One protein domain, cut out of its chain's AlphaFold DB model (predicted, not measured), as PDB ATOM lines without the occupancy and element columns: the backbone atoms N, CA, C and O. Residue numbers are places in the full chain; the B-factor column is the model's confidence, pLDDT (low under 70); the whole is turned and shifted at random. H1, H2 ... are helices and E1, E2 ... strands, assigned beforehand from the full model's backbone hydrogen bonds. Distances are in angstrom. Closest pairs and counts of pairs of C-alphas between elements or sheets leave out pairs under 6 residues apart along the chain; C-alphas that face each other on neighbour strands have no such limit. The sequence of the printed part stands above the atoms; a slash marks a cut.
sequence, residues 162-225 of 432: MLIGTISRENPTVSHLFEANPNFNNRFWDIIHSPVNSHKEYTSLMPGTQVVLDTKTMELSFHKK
ATOM      1  N   MET A 162      13.917  -9.664  56.302       86.56
ATOM      2  CA  MET A 162      13.828  -8.379  55.608       86.56
ATOM      3  C   MET A 162      12.659  -7.565  56.166       86.56
ATOM      4  O   MET A 162      11.516  -8.009  56.122       86.56
ATOM      5  N   LEU A 163      12.917  -6.351  56.660       88.62
ATOM      6  CA  LEU A 163      11.848  -5.427  57.041       88.62
ATOM      7  C   LEU A 163      11.133  -4.930  55.779       88.62
ATOM      8  O   LEU A 163      11.740  -4.256  54.952       88.62
ATOM      9  N   ILE A 164       9.844  -5.236  55.663       87.88
ATOM     10  CA  ILE A 164       8.985  -4.741  54.585       87.88
ATOM     11  C   ILE A 164       8.546  -3.313  54.911       87.88
ATOM     12  O   ILE A 164       8.610  -2.423  54.075       87.88
ATOM     13  N   GLY A 165       8.145  -3.039  56.149       89.00
ATOM     14  CA  GLY A 165       7.806  -1.677  56.555       89.00
ATOM     15  C   GLY A 165       7.019  -1.626  57.851       89.00
ATOM     16  O   GLY A 165       7.029  -2.572  58.632       89.00
ATOM     17  N   THR A 166       6.360  -0.499  58.110       89.38
ATOM     18  CA  THR A 166       5.552  -0.292  59.321       89.38
ATOM     19  C   THR A 166       4.160   0.175  58.936       89.38
ATOM     20  O   THR A 166       4.036   1.137  58.184       89.38
ATOM     21  N   ILE A 167       3.128  -0.472  59.482       82.00
ATOM     22  CA  ILE A 167       1.730  -0.082  59.273       82.00
ATOM     23  C   ILE A 167       1.552   1.367  59.733       82.00
ATOM     24  O   ILE A 167       1.884   1.714  60.868       82.00
ATOM     25  N   SER A 168       1.049   2.218  58.847       80.12
ATOM     26  CA  SER A 168       0.839   3.646  59.095       80.12
ATOM     27  C   SER A 168      -0.479   4.108  58.474       80.12
ATOM     28  O   SER A 168      -1.226   3.304  57.925       80.12
ATOM     29  N   ARG A 169      -0.797   5.404  58.566       61.34
ATOM     30  CA  ARG A 169      -1.982   5.949  57.881       61.34
ATOM     31  C   ARG A 169      -1.820   5.930  56.360       61.34
ATOM     32  O   ARG A 169      -2.798   5.770  55.646       61.34
ATOM     33  N   GLU A 170      -0.589   6.079  55.890       59.59
ATOM     34  CA  GLU A 170      -0.205   6.112  54.480       59.59
ATOM     35  C   GLU A 170      -0.078   4.699  53.896       59.59
ATOM     36  O   GLU A 170      -0.339   4.503  52.716       59.59
ATOM     37  N   ASN A 171       0.279   3.713  54.727       74.75
ATOM     38  CA  ASN A 171       0.340   2.299  54.359       74.75
ATOM     39  C   ASN A 171      -0.439   1.460  55.388       74.75
ATOM     40  O   ASN A 171       0.165   0.890  56.304       74.75
ATOM     41  N   PRO A 172      -1.779   1.409  55.281       63.84
ATOM     42  CA  PRO A 172      -2.634   0.856  56.332       63.84
ATOM     43  C   PRO A 172      -2.659  -0.674  56.387       63.84
ATOM     44  O   PRO A 172      -3.138  -1.231  57.369       63.84
ATOM     45  N   THR A 173      -2.155  -1.374  55.366       75.38
ATOM     46  CA  THR A 173      -2.159  -2.845  55.325       75.38
ATOM     47  C   THR A 173      -0.804  -3.403  54.898       75.38
ATOM     48  O   THR A 173       0.026  -2.704  54.314       75.38
ATOM     49  N   VAL A 174      -0.601  -4.703  55.130       74.81
ATOM     50  CA  VAL A 174       0.588  -5.427  54.650       74.81
ATOM     51  C   VAL A 174       0.723  -5.347  53.126       74.81
ATOM     52  O   VAL A 174       1.836  -5.181  52.638       74.81
ATOM     53  N   SER A 175      -0.382  -5.390  52.372       76.69
ATOM     54  CA  SER A 175      -0.337  -5.247  50.910       76.69
ATOM     55  C   SER A 175       0.144  -3.859  50.484       76.69
ATOM     56  O   SER A 175       0.992  -3.783  49.604       76.69
ATOM     57  N   HIS A 176      -0.288  -2.784  51.158       76.31
ATOM     58  CA  HIS A 176       0.217  -1.432  50.882       76.31
ATOM     59  C   HIS A 176       1.726  -1.323  51.156       76.31
ATOM     60  O   HIS A 176       2.452  -0.706  50.383       76.31
ATOM     61  N   LEU A 177       2.226  -1.975  52.215       78.81
ATOM     62  CA  LEU A 177       3.668  -2.012  52.487       78.81
ATOM     63  C   LEU A 177       4.441  -2.756  51.396       78.81
ATOM     64  O   LEU A 177       5.519  -2.315  51.012       78.81
ATOM     65  N   PHE A 178       3.910  -3.858  50.869       79.94
ATOM     66  CA  PHE A 178       4.523  -4.543  49.732       79.94
ATOM     67  C   PHE A 178       4.473  -3.710  48.446       79.94
ATOM     68  O   PHE A 178       5.470  -3.651  47.734       79.94
ATOM     69  N   GLU A 179       3.367  -3.016  48.183       66.38
ATOM     70  CA  GLU A 179       3.212  -2.115  47.034       66.38
ATOM     71  C   GLU A 179       4.178  -0.923  47.085       66.38
ATOM     72  O   GLU A 179       4.669  -0.476  46.048       66.38
ATOM     73  N   ALA A 180       4.504  -0.442  48.288       71.75
ATOM     74  CA  ALA A 180       5.483   0.618  48.503       71.75
ATOM     75  C   ALA A 180       6.948   0.155  48.351       71.75
ATOM     76  O   ALA A 180       7.842   1.001  48.298       71.75
ATOM     77  N   ASN A 181       7.217  -1.157  48.273       69.25
ATOM     78  CA  ASN A 181       8.568  -1.707  48.139       69.25
ATOM     79  C   ASN A 181       8.844  -2.232  46.720       69.25
ATOM     80  O   ASN A 181       8.384  -3.319  46.367       69.25
ATOM     81  N   PRO A 182       9.706  -1.560  45.931       63.41
ATOM     82  CA  PRO A 182      10.001  -1.949  44.545       63.41
ATOM     83  C   PRO A 182      10.610  -3.349  44.385       63.41
ATOM     84  O   PRO A 182      10.554  -3.929  43.305       63.41
ATOM     85  N   ASN A 183      11.209  -3.891  45.451       63.53
ATOM     86  CA  ASN A 183      11.879  -5.194  45.444       63.53
ATOM     87  C   ASN A 183      10.897  -6.375  45.416       63.53
ATOM     88  O   ASN A 183      11.298  -7.502  45.121       63.53
ATOM     89  N   PHE A 184       9.618  -6.131  45.706       60.06
ATOM     90  CA  PHE A 184       8.575  -7.142  45.671       60.06
ATOM     91  C   PHE A 184       7.640  -6.848  44.500       60.06
ATOM     92  O   PHE A 184       6.746  -6.013  44.572       60.06
ATOM     93  N   ASN A 185       7.853  -7.563  43.392       55.16
ATOM     94  CA  ASN A 185       6.936  -7.584  42.250       55.16
ATOM     95  C   ASN A 185       5.501  -7.959  42.698       55.16
ATOM     96  O   ASN A 185       5.290  -8.409  43.823       55.16
ATOM     97  N   ASN A 186       4.525  -7.923  41.779       52.91
ATOM     98  CA  ASN A 186       3.106  -8.323  41.972       52.91
ATOM     99  C   ASN A 186       2.860  -9.763  42.504       52.91
ATOM    100  O   ASN A 186       1.728 -10.241  42.509       52.91
ATOM    101  N   ARG A 187       3.912 -10.468  42.925       60.00
ATOM    102  CA  ARG A 187       3.921 -11.766  43.602       60.00
ATOM    103  C   ARG A 187       3.791 -11.662  45.121       60.00
ATOM    104  O   ARG A 187       3.784 -12.687  45.788       60.00
ATOM    105  N   PHE A 188       3.668 -10.465  45.696       69.94
ATOM    106  CA  PHE A 188       3.416 -10.335  47.135       69.94
ATOM    107  C   PHE A 188       2.096 -11.002  47.559       69.94
ATOM    108  O   PHE A 188       1.998 -11.487  48.680       69.94
ATOM    109  N   TRP A 189       1.122 -11.133  46.652       67.19
ATOM    110  CA  TRP A 189      -0.073 -11.944  46.893       67.19
ATOM    111  C   TRP A 189       0.233 -13.440  47.030       67.19
ATOM    112  O   TRP A 189      -0.402 -14.096  47.847       67.19
ATOM    113  N   ASP A 190       1.238 -13.967  46.320       77.88
ATOM    114  CA  ASP A 190       1.702 -15.350  46.511       77.88
ATOM    115  C   ASP A 190       2.280 -15.532  47.923       77.88
ATOM    116  O   ASP A 190       2.134 -16.592  48.523       77.88
ATOM    117  N   ILE A 191       2.921 -14.490  48.465       78.31
ATOM    118  CA  ILE A 191       3.497 -14.487  49.813       78.31
ATOM    119  C   ILE A 191       2.380 -14.393  50.852       78.31
ATOM    120  O   ILE A 191       2.297 -15.259  51.720       78.31
ATOM    121  N   ILE A 192       1.492 -13.401  50.740       73.88
ATOM    122  CA  ILE A 192       0.378 -13.159  51.675       73.88
ATOM    123  C   ILE A 192      -0.586 -14.355  51.716       73.88
ATOM    124  O   ILE A 192      -1.033 -14.743  52.789       73.88
ATOM    125  N   HIS A 193      -0.876 -14.977  50.570       70.88
ATOM    126  CA  HIS A 193      -1.797 -16.118  50.484       70.88
ATOM    127  C   HIS A 193      -1.113 -17.487  50.546       70.88
ATOM    128  O   HIS A 193      -1.787 -18.508  50.409       70.88
ATOM    129  N   SER A 194       0.206 -17.545  50.750       71.56
ATOM    130  CA  SER A 194       0.886 -18.828  50.951       71.56
ATOM    131  C   SER A 194       0.349 -19.538  52.203       71.56
ATOM    132  O   SER A 194      -0.042 -18.869  53.161       71.56
ATOM    133  N   PRO A 195       0.363 -20.882  52.267       71.06
ATOM    134  CA  PRO A 195      -0.136 -21.618  53.433       71.06
ATOM    135  C   PRO A 195       0.479 -21.172  54.772       71.06
ATOM    136  O   PRO A 195      -0.225 -21.087  55.776       71.06
ATOM    137  N   VAL A 196       1.766 -20.798  54.773       77.12
ATOM    138  CA  VAL A 196       2.497 -20.323  55.965       77.12
ATOM    139  C   VAL A 196       2.052 -18.931  56.448       77.12
ATOM    140  O   VAL A 196       2.264 -18.583  57.603       77.12
ATOM    141  N   ASN A 197       1.394 -18.144  55.595       77.12
ATOM    142  CA  ASN A 197       1.004 -16.760  55.884       77.12
ATOM    143  C   ASN A 197      -0.509 -16.527  55.877       77.12
ATOM    144  O   ASN A 197      -0.993 -15.645  56.576       77.12
ATOM    145  N   SER A 198      -1.259 -17.338  55.133       71.00
ATOM    146  CA  SER A 198      -2.699 -17.172  54.898       71.00
ATOM    147  C   SER A 198      -3.559 -17.146  56.165       71.00
ATOM    148  O   SER A 198      -4.633 -16.557  56.146       71.00
ATOM    149  N   HIS A 199      -3.074 -17.742  57.257       73.31
ATOM    150  CA  HIS A 199      -3.752 -17.824  58.550       73.31
ATOM    151  C   HIS A 199      -3.386 -16.680  59.516       73.31
ATOM    152  O   HIS A 199      -3.800 -16.697  60.672       73.31
ATOM    153  N   LYS A 200      -2.557 -15.715  59.096       83.25
ATOM    154  CA  LYS A 200      -2.104 -14.618  59.963       83.25
ATOM    155  C   LYS A 200      -3.131 -13.481  60.003       83.25
ATOM    156  O   LYS A 200      -3.791 -13.172  59.016       83.25
ATOM    157  N   GLU A 201      -3.222 -12.816  61.150       80.50
ATOM    158  CA  GLU A 201      -4.193 -11.744  61.409       80.50
ATOM    159  C   GLU A 201      -3.786 -10.415  60.750       80.50
ATOM    160  O   GLU A 201      -3.189  -9.537  61.374       80.50
ATOM    161  N   TYR A 202      -4.103 -10.257  59.462       74.50
ATOM    162  CA  TYR A 202      -3.798  -9.044  58.690       74.50
ATOM    163  C   TYR A 202      -4.704  -7.853  59.023       74.50
ATOM    164  O   TYR A 202      -4.291  -6.702  58.870       74.50
ATOM    165  N   THR A 203      -5.938  -8.113  59.456       69.06
ATOM    166  CA  THR A 203      -6.986  -7.100  59.671       69.06
ATOM    167  C   THR A 203      -6.881  -6.385  61.016       69.06
ATOM    168  O   THR A 203      -7.429  -5.299  61.174       69.06
ATOM    169  N   SER A 204      -6.159  -6.962  61.978       75.12
ATOM    170  CA  SER A 204      -6.018  -6.424  63.340       75.12
ATOM    171  C   SER A 204      -4.676  -5.721  63.585       75.12
ATOM    172  O   SER A 204      -4.308  -5.453  64.732       75.12
ATOM    173  N   LEU A 205      -3.922  -5.419  62.523       77.62
ATOM    174  CA  LEU A 205      -2.626  -4.756  62.635       77.62
ATOM    175  C   LEU A 205      -2.803  -3.262  62.918       77.62
ATOM    176  O   LEU A 205      -3.329  -2.502  62.111       77.62
ATOM    177  N   MET A 206      -2.321  -2.832  64.081       78.94
ATOM    178  CA  MET A 206      -2.403  -1.436  64.506       78.94
ATOM    179  C   MET A 206      -1.281  -0.596  63.873       78.94
ATOM    180  O   MET A 206      -0.177  -1.117  63.661       78.94
ATOM    181  N   PRO A 207      -1.494   0.714  63.648       82.06
ATOM    182  CA  PRO A 207      -0.424   1.627  63.265       82.06
ATOM    183  C   PRO A 207       0.782   1.531  64.212       82.06
ATOM    184  O   PRO A 207       0.626   1.505  65.432       82.06
ATOM    185  N   GLY A 208       1.988   1.463  63.649       80.12
ATOM    186  CA  GLY A 208       3.236   1.216  64.377       80.12
ATOM    187  C   GLY A 208       3.679  -0.252  64.418       80.12
ATOM    188  O   GLY A 208       4.757  -0.533  64.943       80.12
ATOM    189  N   THR A 209       2.895  -1.178  63.855       87.06
ATOM    190  CA  THR A 209       3.291  -2.589  63.707       87.06
ATOM    191  C   THR A 209       4.288  -2.747  62.558       87.06
ATOM    192  O   THR A 209       3.996  -2.370  61.425       87.06
ATOM    193  N   GLN A 210       5.464  -3.297  62.846       91.62
ATOM    194  CA  GLN A 210       6.492  -3.639  61.870       91.62
ATOM    195  C   GLN A 210       6.178  -4.975  61.212       91.62
ATOM    196  O   GLN A 210       5.837  -5.936  61.895       91.62
ATOM    197  N   VAL A 211       6.335  -5.028  59.894       90.56
ATOM    198  CA  VAL A 211       6.107  -6.219  59.080       90.56
ATOM    199  C   VAL A 211       7.439  -6.677  58.516       90.56
ATOM    200  O   VAL A 211       8.092  -5.941  57.776       90.56
ATOM    201  N   VAL A 212       7.839  -7.888  58.878       93.56
ATOM    202  CA  VAL A 212       9.129  -8.486  58.530       93.56
ATOM    203  C   VAL A 212       8.878  -9.771  57.747       93.56
ATOM    204  O   VAL A 212       7.978 -10.525  58.090       93.56
ATOM    205  N   LEU A 213       9.649 -10.014  56.692       90.94
ATOM    206  CA  LEU A 213       9.597 -11.223  55.874       90.94
ATOM    207  C   LEU A 213      10.873 -12.037  56.077       90.94
ATOM    208  O   LEU A 213      11.962 -11.545  55.787       90.94
ATOM    209  N   ASP A 214      10.753 -13.286  56.504       87.50
ATOM    210  CA  ASP A 214      11.856 -14.244  56.434       87.50
ATOM    211  C   ASP A 214      12.073 -14.646  54.968       87.50
ATOM    212  O   ASP A 214      11.179 -15.197  54.328       87.50
ATOM    213  N   THR A 215      13.245 -14.365  54.395       82.25
ATOM    214  CA  THR A 215      13.492 -14.621  52.966       82.25
ATOM    215  C   THR A 215      13.743 -16.093  52.626       82.25
ATOM    216  O   THR A 215      13.760 -16.439  51.445       82.25
ATOM    217  N   LYS A 216      13.937 -16.973  53.619       81.50
ATOM    218  CA  LYS A 216      14.100 -18.422  53.415       81.50
ATOM    219  C   LYS A 216      12.759 -19.140  53.446       81.50
ATOM    220  O   LYS A 216      12.503 -19.985  52.592       81.50
ATOM    221  N   THR A 217      11.927 -18.834  54.437       83.56
ATOM    222  CA  THR A 217      10.615 -19.480  54.607       83.56
ATOM    223  C   THR A 217       9.496 -18.726  53.898       83.56
ATOM    224  O   THR A 217       8.408 -19.271  53.716       83.56
ATOM    225  N   MET A 218       9.766 -17.488  53.469       85.75
ATOM    226  CA  MET A 218       8.781 -16.526  52.976       85.75
ATOM    227  C   MET A 218       7.699 -16.206  54.016       85.75
ATOM    228  O   MET A 218       6.624 -15.736  53.655       85.75
ATOM    229  N   GLU A 219       7.965 -16.447  55.300       89.94
ATOM    230  CA  GLU A 219       7.021 -16.230  56.392       89.94
ATOM    231  C   GLU A 219       7.014 -14.766  56.862       89.94
ATOM    232  O   GLU A 219       8.058 -14.131  56.998       89.94
ATOM    233  N   LEU A 220       5.824 -14.227  57.131       90.00
ATOM    234  CA  LEU A 220       5.610 -12.862  57.607       90.00
ATOM    235  C   LEU A 220       5.499 -12.796  59.129       90.00
ATOM    236  O   LEU A 220       4.676 -13.486  59.719       90.00
ATOM    237  N   SER A 221       6.240 -11.899  59.767       91.94
ATOM    238  CA  SER A 221       6.206 -11.663  61.213       91.94
ATOM    239  C   SER A 221       5.813 -10.222  61.523       91.94
ATOM    240  O   SER A 221       6.199  -9.291  60.810       91.94
ATOM    241  N   PHE A 222       5.032 -10.035  62.590       93.00
ATOM    242  CA  PHE A 222       4.499  -8.736  62.999       93.00
ATOM    243  C   PHE A 222       5.009  -8.358  64.391       93.00
ATOM    244  O   PHE A 222       4.720  -9.048  65.367       93.00
ATOM    245  N   HIS A 223       5.737  -7.248  64.501       88.12
ATOM    246  CA  HIS A 223       6.331  -6.792  65.762       88.12
ATOM    247  C   HIS A 223       5.810  -5.402  66.132       88.12
ATOM    248  O   HIS A 223       5.778  -4.503  65.293       88.12
ATOM    249  N   LYS A 224       5.403  -5.178  67.384       83.44
ATOM    250  CA  LYS A 224       4.999  -3.838  67.839       83.44
ATOM    251  C   LYS A 224       6.232  -3.017  68.211       83.44
ATOM    252  O   LYS A 224       7.175  -3.525  68.811       83.44
ATOM    253  N   LYS A 225       6.211  -1.721  67.885       58.56
ATOM    254  CA  LYS A 225       7.265  -0.779  68.281       58.56
ATOM    255  C   LYS A 225       7.298  -0.657  69.813       58.56
ATOM    256  O   LYS A 225       6.456   0.018  70.398       58.56
TER     257      LYS A 225
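What this domain is: This is residues 162 to 225 of the 432 residues of an uncharacterized protein of Nitrospira bacterium SG8_35_4 (UniProt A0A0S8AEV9). A small three-stranded sheet forms a wall with one face bare; H1 lies over its other face and crosses the strands, and the short H2, which is not on the sheet, packs on H1. The long unnamed stretch 193 to 208 loops round on the side of the helices and leads back into the sheet. The printed part has 64 residues, in the order E1 H1 H2 E2 E3; the sheet runs E1 E2 E3, antiparallel. The class is mixed, helices and strands, with 27 residues, under half, in named elements. The whole is compact, with a radius of gyration of the C-alphas of 10.7 A and spans of 26 by 24 by 18 A.

Where its parts are: Find C-alpha 162 at (13.828, -8.379, 55.608), where E1, residues 162 to 166, begins. E2, residues 209 to 214, covers 16.2 A, and E3, residues 220 to 224, covers 13.7 A, ending at C-alpha 224 at (4.999, -3.838, 67.839). Look for H1 at residues 174 to 179, 8.7 A long, and H2 at residues 188 to 192, 6.1 A.

How they stand to each other: Between E1 and E2, look at N 164 and O 211, 2.8 A apart. In the hairpin of E2 and E3, N 210 and O 223 are 2.7 A apart. H1 is on the sheet at a height of 9.1 A, across the strands at 68 degrees to E1 on the local plane; the closest C-alphas of the two are Gly 165 and Leu 177, 5.8 A. H1 and H2 touch, with Phe 178 and Phe 188 the closest C-alphas at 6.4 A. H2 is not on the sheet, and is apart from E1. In H1 and H2 every O i to N i+4 pair is within hydrogen-bond range.

The domain as a whole: The farthest C-alphas, Arg 169 and Lys 216, are 29.5 A apart. The printed part has no cut, and the link from H2 to E2 is long. Look for pLDDT under 70 at 15 residues, among them 181 to 189.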